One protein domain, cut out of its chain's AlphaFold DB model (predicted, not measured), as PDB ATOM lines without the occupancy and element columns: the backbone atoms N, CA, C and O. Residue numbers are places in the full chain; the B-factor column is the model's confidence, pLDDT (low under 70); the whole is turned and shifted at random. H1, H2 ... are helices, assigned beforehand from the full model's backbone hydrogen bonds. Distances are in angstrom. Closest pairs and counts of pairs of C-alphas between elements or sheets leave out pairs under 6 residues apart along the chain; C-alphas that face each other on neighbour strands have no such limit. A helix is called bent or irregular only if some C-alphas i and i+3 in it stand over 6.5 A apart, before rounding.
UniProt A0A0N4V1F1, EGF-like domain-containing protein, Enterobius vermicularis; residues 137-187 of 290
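What this domain is: This is residues 137 to 187 of the 290 residues of the protein "EGF-like domain-containing protein" of Enterobius vermicularis (UniProt A0A0N4V1F1). Three short helices make a small body: H2 and H3 lie side by side, running the same way, and H1 lies slantwise across the end where both begin. A long loop, residues 167 to 178, leads from the end of H2 back to the start of H3, while the first residues, before H1, make a tail at one end of the longest axis. The printed part has 51 residues, with H1, H2 and H3 in that order and no named strand; the class is all helix, though under half of the residues, 22, are in named elements. It is compact, with a radius of gyration of the C-alphas of 10.0 A and spans of 29 by 22 by 14 A.

How they stand to each other: H1, residues 148 to 154, touches H2, residues 160 to 166; their closest C-alphas, those of Tyr 151 and Pro 160, are 5.8 A apart. They run opposite ways at a steep tilt of 60 degrees. H1 also touches H3, residues 179 to 186, with C-alphas 154 and 180 closest at 5.0 A, opposite ways at a steep tilt of 54 degrees. H2 and H3 touch, closest at the C-alphas of Cys 163 and Cys 181, 6.7 A, the same way at a shallow tilt of 10 degrees. The packing is mostly crossed, only just: 1 of the 3 pairs is at a shallow tilt. In H1 and H2 every O i to N i+4 pair is within hydrogen-bond range; in H3 0 of 4 are, beside 3 of 5 O i to N i+3 pairs.

Where its parts are: H1 begins at C-alpha 148, (-7.944, 97.142, 352.642), and is 10.2 A long; H2 is 10.0 A long. H3, 10.4 A, ends at C-alpha 186, (-12.790, 89.750, 337.812), and is irregular: C-alphas 180 and 183 are 7.6 A apart.

The domain as a whole: The C-alphas of Arg 140 and Glu 158 are the two farthest apart, 28.8 A. The printed part has no cut. The link from H1 to H2 is tight, and that from H2 to H3 is long. Mean pLDDT of the printed part is 77.5; residues 137 to 144 and residue 158 are under 70.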
ATOM      1  N   GLY A 137      -4.251  87.022 350.832       62.50
ATOM      2  CA  GLY A 137      -5.426  86.180 351.046       62.50
ATOM      3  C   GLY A 137      -5.173  84.690 350.818       62.50
ATOM      4  O   GLY A 137      -4.117  84.280 350.335       62.50
ATOM      5  N   GLY A 138      -6.168  83.872 351.160       54.19
ATOM      6  CA  GLY A 138      -6.091  82.408 351.099       54.19
ATOM      7  C   GLY A 138      -5.779  81.759 352.449       54.19
ATOM      8  O   GLY A 138      -5.400  82.421 353.412       54.19
ATOM      9  N   SER A 139      -5.960  80.440 352.530       56.81
ATOM     10  CA  SER A 139      -5.779  79.674 353.778       56.81
ATOM     11  C   SER A 139      -4.326  79.633 354.273       56.81
ATOM     12  O   SER A 139      -4.061  79.236 355.408       56.81
ATOM     13  N   ARG A 140      -3.382  80.017 353.409       54.91
ATOM     14  CA  ARG A 140      -1.936  80.035 353.636       54.91
ATOM     15  C   ARG A 140      -1.298  81.360 353.191       54.91
ATOM     16  O   ARG A 140      -0.080  81.394 353.031       54.91
ATOM     17  N   CYS A 141      -2.083  82.425 352.998       55.22
ATOM     18  CA  CYS A 141      -1.609  83.720 352.482       55.22
ATOM     19  C   CYS A 141      -0.915  83.621 351.106       55.22
ATOM     20  O   CYS A 141       0.000  84.381 350.795       55.22
ATOM     21  N   GLU A 142      -1.321  82.649 350.293       60.00
ATOM     22  CA  GLU A 142      -0.719  82.314 349.005       60.00
ATOM     23  C   GLU A 142      -1.162  83.237 347.859       60.00
ATOM     24  O   GLU A 142      -0.531  83.255 346.804       60.00
ATOM     25  N   LYS A 143      -2.234  84.016 348.053       54.56
ATOM     26  CA  LYS A 143      -2.773  84.940 347.048       54.56
ATOM     27  C   LYS A 143      -2.417  86.378 347.411       54.56
ATOM     28  O   LYS A 143      -2.759  86.832 348.497       54.56
ATOM     29  N   LYS A 144      -1.800  87.129 346.497       62.16
ATOM     30  CA  LYS A 144      -1.661  88.587 346.650       62.16
ATOM     31  C   LYS A 144      -3.008  89.243 346.342       62.16
ATOM     32  O   LYS A 144      -3.565  89.003 345.275       62.16
ATOM     33  N   VAL A 145      -3.522  90.050 347.264       70.62
ATOM     34  CA  VAL A 145      -4.806  90.757 347.118       70.62
ATOM     35  C   VAL A 145      -4.610  92.251 347.383       70.62
ATOM     36  O   VAL A 145      -3.647  92.617 348.066       70.62
ATOM     37  N   PRO A 146      -5.470  93.141 346.856       72.56
ATOM     38  CA  PRO A 146      -5.418  94.547 347.223       72.56
ATOM     39  C   PRO A 146      -5.582  94.692 348.744       72.56
ATOM     40  O   PRO A 146      -6.511  94.108 349.307       72.56
ATOM     41  N   PRO A 147      -4.690  95.430 349.427       75.19
ATOM     42  CA  PRO A 147      -4.858  95.681 350.847       75.19
ATOM     43  C   PRO A 147      -6.100  96.552 351.099       75.19
ATOM     44  O   PRO A 147      -6.532  97.302 350.224       75.19
ATOM     45  N   TYR A 148      -6.688  96.469 352.292       76.25
ATOM     46  CA  TYR A 148      -7.944  97.142 352.642       76.25
ATOM     47  C   TYR A 148      -7.893  98.656 352.406       76.25
ATOM     48  O   TYR A 148      -8.823  99.261 351.876       76.25
ATOM     49  N   ASP A 149      -6.758  99.272 352.731       75.62
ATOM     50  CA  ASP A 149      -6.513 100.697 352.519       75.62
ATOM     51  C   ASP A 149      -6.557 101.102 351.033       75.62
ATOM     52  O   ASP A 149      -6.849 102.258 350.718       75.62
ATOM     53  N   ALA A 150      -6.315 100.169 350.107       74.75
ATOM     54  CA  ALA A 150      -6.450 100.398 348.677       74.75
ATOM     55  C   ALA A 150      -7.913 100.611 348.272       74.75
ATOM     56  O   ALA A 150      -8.151 101.512 347.476       74.75
ATOM     57  N   TYR A 151      -8.870  99.878 348.859       80.31
ATOM     58  CA  TYR A 151     -10.313 100.059 348.616       80.31
ATOM     59  C   TYR A 151     -10.806 101.429 349.091       80.31
ATOM     60  O   TYR A 151     -11.623 102.074 348.434       80.31
ATOM     61  N   LEU A 152     -10.275 101.904 350.222       85.06
ATOM     62  CA  LEU A 152     -10.592 103.235 350.740       85.06
ATOM     63  C   LEU A 152     -10.029 104.337 349.834       85.06
ATOM     64  O   LEU A 152     -10.721 105.308 349.537       85.06
ATOM     65  N   ARG A 153      -8.778 104.189 349.374       85.12
ATOM     66  CA  ARG A 153      -8.138 105.159 348.471       85.12
ATOM     67  C   ARG A 153      -8.775 105.203 347.091       85.12
ATOM     68  O   ARG A 153      -8.848 106.279 346.505       85.12
ATOM     69  N   SER A 154      -9.184 104.054 346.562       81.25
ATOM     70  CA  SER A 154      -9.837 103.973 345.261       81.25
ATOM     71  C   SER A 154     -11.261 104.514 345.298       81.25
ATOM     72  O   SER A 154     -11.774 104.850 344.241       81.25
ATOM     73  N   GLY A 155     -11.884 104.651 346.474       88.50
ATOM     74  CA  GLY A 155     -13.260 105.129 346.610       88.50
ATOM     75  C   GLY A 155     -14.307 104.033 346.410       88.50
ATOM     76  O   GLY A 155     -15.408 104.333 345.951       88.50
ATOM     77  N   CYS A 156     -13.980 102.772 346.722       85.12
ATOM     78  CA  CYS A 156     -14.957 101.682 346.736       85.12
ATOM     79  C   CYS A 156     -16.068 102.010 347.750       85.12
ATOM     80  O   CYS A 156     -15.769 102.144 348.933       85.12
ATOM     81  N   GLY A 157     -17.307 102.184 347.263       76.44
ATOM     82  CA  GLY A 157     -18.449 102.828 347.938       76.44
ATOM     83  C   GLY A 157     -18.913 102.248 349.289       76.44
ATOM     84  O   GLY A 157     -18.183 102.279 350.269       76.44
ATOM     85  N   GLU A 158     -20.182 101.820 349.403       69.75
ATOM     86  CA  GLU A 158     -20.834 101.539 350.704       69.75
ATOM     87  C   GLU A 158     -20.234 100.352 351.490       69.75
ATOM     88  O   GLU A 158     -20.426 100.278 352.708       69.75
ATOM     89  N   HIS A 159     -19.493  99.436 350.843       79.31
ATOM     90  CA  HIS A 159     -19.039  98.181 351.466       79.31
ATOM     91  C   HIS A 159     -17.596  97.746 351.097       79.31
ATOM     92  O   HIS A 159     -17.399  96.658 350.547       79.31
ATOM     93  N   PRO A 160     -16.556  98.529 351.438       83.12
ATOM     94  CA  PRO A 160     -15.162  98.167 351.152       83.12
ATOM     95  C   PRO A 160     -14.734  96.862 351.845       83.12
ATOM     96  O   PRO A 160     -14.028  96.056 351.247       83.12
ATOM     97  N   GLU A 161     -15.209  96.606 353.071       82.00
ATOM     98  CA  GLU A 161     -14.926  95.355 353.800       82.00
ATOM     99  C   GLU A 161     -15.541  94.146 353.086       82.00
ATOM    100  O   GLU A 161     -14.898  93.112 352.905       82.00
ATOM    101  N   PHE A 162     -16.784  94.290 352.614       86.12
ATOM    102  CA  PHE A 162     -17.488  93.236 351.893       86.12
ATOM    103  C   PHE A 162     -16.738  92.821 350.622       86.12
ATOM    104  O   PHE A 162     -16.589  91.617 350.392       86.12
ATOM    105  N   CYS A 163     -16.256  93.793 349.838       85.38
ATOM    106  CA  CYS A 163     -15.526  93.534 348.598       85.38
ATOM    107  C   CYS A 163     -14.108  93.017 348.852       85.38
ATOM    108  O   CYS A 163     -13.675  92.081 348.186       85.38
ATOM    109  N   ALA A 164     -13.410  93.525 349.870       83.06
ATOM    110  CA  ALA A 164     -12.081  93.033 350.220       83.06
ATOM    111  C   ALA A 164     -12.083  91.544 350.616       83.06
ATOM    112  O   ALA A 164     -11.176  90.804 350.238       83.06
ATOM    113  N   HIS A 165     -13.118  91.078 351.324       80.88
ATOM    114  CA  HIS A 165     -13.256  89.664 351.692       80.88
ATOM    115  C   HIS A 165     -13.646  88.742 350.532       80.88
ATOM    116  O   HIS A 165     -13.485  87.524 350.643       80.88
ATOM    117  N   ARG A 166     -14.200  89.298 349.454       80.06
ATOM    118  CA  ARG A 166     -14.751  88.541 348.324       80.06
ATOM    119  C   ARG A 166     -13.947  88.661 347.042       80.06
ATOM    120  O   ARG A 166     -14.166  87.869 346.141       80.06
ATOM    121  N   PHE A 167     -12.956  89.535 347.018       80.56
ATOM    122  CA  PHE A 167     -12.043  89.693 345.903       80.56
ATOM    123  C   PHE A 167     -11.493  88.355 345.376       80.56
ATOM    124  O   PHE A 167     -10.798  87.634 346.105       80.56
ATOM    125  N   ALA A 168     -11.749  88.058 344.098       74.12
ATOM    126  CA  ALA A 168     -11.235  86.878 343.392       74.12
ATOM    127  C   ALA A 168     -11.537  85.544 344.114       74.12
ATOM    128  O   ALA A 168     -10.689  84.638 344.201       74.12
ATOM    129  N   ASN A 169     -12.736  85.429 344.689       74.38
ATOM    130  CA  ASN A 169     -13.233  84.224 345.344       74.38
ATOM    131  C   ASN A 169     -13.839  83.200 344.359       74.38
ATOM    132  O   ASN A 169     -14.115  82.061 344.753       74.38
ATOM    133  N   GLY A 170     -14.006  83.570 343.088       75.75
ATOM    134  CA  GLY A 170     -14.593  82.755 342.027       75.75
ATOM    135  C   GLY A 170     -16.117  82.864 341.908       75.75
ATOM    136  O   GLY A 170     -16.724  82.067 341.186       75.75
ATOM    137  N   ARG A 171     -16.761  83.801 342.612       83.50
ATOM    138  CA  ARG A 171     -18.197  84.101 342.518       83.50
ATOM    139  C   ARG A 171     -18.379  85.574 342.211       83.50
ATOM    140  O   ARG A 171     -17.739  86.410 342.809       83.50
ATOM    141  N   CYS A 172     -19.278  85.865 341.278       87.12
ATOM    142  CA  CYS A 172     -19.549  87.237 340.877       87.12
ATOM    143  C   CYS A 172     -20.452  87.962 341.887       87.12
ATOM    144  O   CYS A 172     -21.671  87.743 341.918       87.12
ATOM    145  N   GLU A 173     -19.875  88.903 342.620       91.81
ATOM    146  CA  GLU A 173     -20.542  89.930 343.401       91.81
ATOM    147  C   GLU A 173     -20.682  91.218 342.580       91.81
ATOM    148  O   GLU A 173     -19.798  92.069 342.498       91.81
ATOM    149  N   LYS A 174     -21.863  91.399 341.978       92.31
ATOM    150  CA  LYS A 174     -22.155  92.545 341.095       92.31
ATOM    151  C   LYS A 174     -21.912  93.911 341.741       92.31
ATOM    152  O   LYS A 174     -21.590  94.853 341.031       92.31
ATOM    153  N   GLU A 175     -22.090  94.013 343.054       91.25
ATOM    154  CA  GLU A 175     -21.840  95.227 343.840       91.25
ATOM    155  C   GLU A 175     -20.350  95.557 344.015       91.25
ATOM    156  O   GLU A 175     -20.015  96.717 344.231       91.25
ATOM    157  N   CYS A 176     -19.460  94.574 343.850       88.38
ATOM    158  CA  CYS A 176     -18.007  94.751 343.859       88.38
ATOM    159  C   CYS A 176     -17.410  94.861 342.453       88.38
ATOM    160  O   CYS A 176     -16.238  95.206 342.300       88.38
ATOM    161  N   ASN A 177     -18.211  94.607 341.416       86.44
ATOM    162  CA  ASN A 177     -17.795  94.668 340.020       86.44
ATOM    163  C   ASN A 177     -17.753  96.109 339.480       86.44
ATOM    164  O   ASN A 177     -18.396  96.445 338.484       86.44
ATOM    165  N   ASP A 178     -17.001  96.959 340.168       82.06
ATOM    166  CA  ASP A 178     -16.771  98.363 339.849       82.06
ATOM    167  C   ASP A 178     -15.265  98.662 339.871       82.06
ATOM    168  O   ASP A 178     -14.509  98.023 340.608       82.06
ATOM    169  N   VAL A 179     -14.818  99.648 339.088       78.94
ATOM    170  CA  VAL A 179     -13.395 100.021 338.996       78.94
ATOM    171  C   VAL A 179     -12.809 100.418 340.349       78.94
ATOM    172  O   VAL A 179     -11.671 100.062 340.661       78.94
ATOM    173  N   HIS A 180     -13.588 101.104 341.185       83.75
ATOM    174  CA  HIS A 180     -13.165 101.534 342.508       83.75
ATOM    175  C   HIS A 180     -13.090 100.351 343.480       83.75
ATOM    176  O   HIS A 180     -12.301 100.390 344.417       83.75
ATOM    177  N   CYS A 181     -13.830  99.272 343.227       83.88
ATOM    178  CA  CYS A 181     -13.809  98.027 343.997       83.88
ATOM    179  C   CYS A 181     -13.003  96.906 343.310       83.88
ATOM    180  O   CYS A 181     -13.182  95.730 343.623       83.88
ATOM    181  N   PHE A 182     -12.100  97.269 342.390       83.06
ATOM    182  CA  PHE A 182     -11.203  96.356 341.670       83.06
ATOM    183  C   PHE A 182     -11.926  95.223 340.924       83.06
ATOM    184  O   PHE A 182     -11.412  94.106 340.833       83.06
ATOM    185  N   TYR A 183     -13.112  95.521 340.383       84.62
ATOM    186  CA  TYR A 183     -13.921  94.628 339.550       84.62
ATOM    187  C   TYR A 183     -14.176  93.247 340.162       84.62
ATOM    188  O   TYR A 183     -14.216  92.251 339.442       84.62
ATOM    189  N   ASP A 184     -14.316  93.167 341.487       84.00
ATOM    190  CA  ASP A 184     -14.528  91.908 342.210       84.00
ATOM    191  C   ASP A 184     -13.446  90.846 341.923       84.00
ATOM    192  O   ASP A 184     -13.700  89.647 341.827       84.00
ATOM    193  N   GLY A 185     -12.210  91.286 341.661       76.81
ATOM    194  CA  GLY A 185     -11.135  90.383 341.239       76.81
ATOM    195  C   GLY A 185     -11.408  89.668 339.910       76.81
ATOM    196  O   GLY A 185     -10.790  88.642 339.622       76.81
ATOM    197  N   PHE A 186     -12.296  90.244 339.095       75.38
ATOM    198  CA  PHE A 186     -12.790  89.750 337.812       75.38
ATOM    199  C   PHE A 186     -13.649  88.481 337.892       75.38
ATOM    200  O   PHE A 186     -13.874  87.834 336.867       75.38
ATOM    201  N   ASP A 187     -14.221  88.154 339.052       79.12
ATOM    202  CA  ASP A 187     -15.125  87.003 339.195       79.12
ATOM    203  C   ASP A 187     -16.417  87.141 338.367       79.12
ATOM    204  O   ASP A 187     -17.049  86.153 337.980       79.12
TER     205      ASP A 187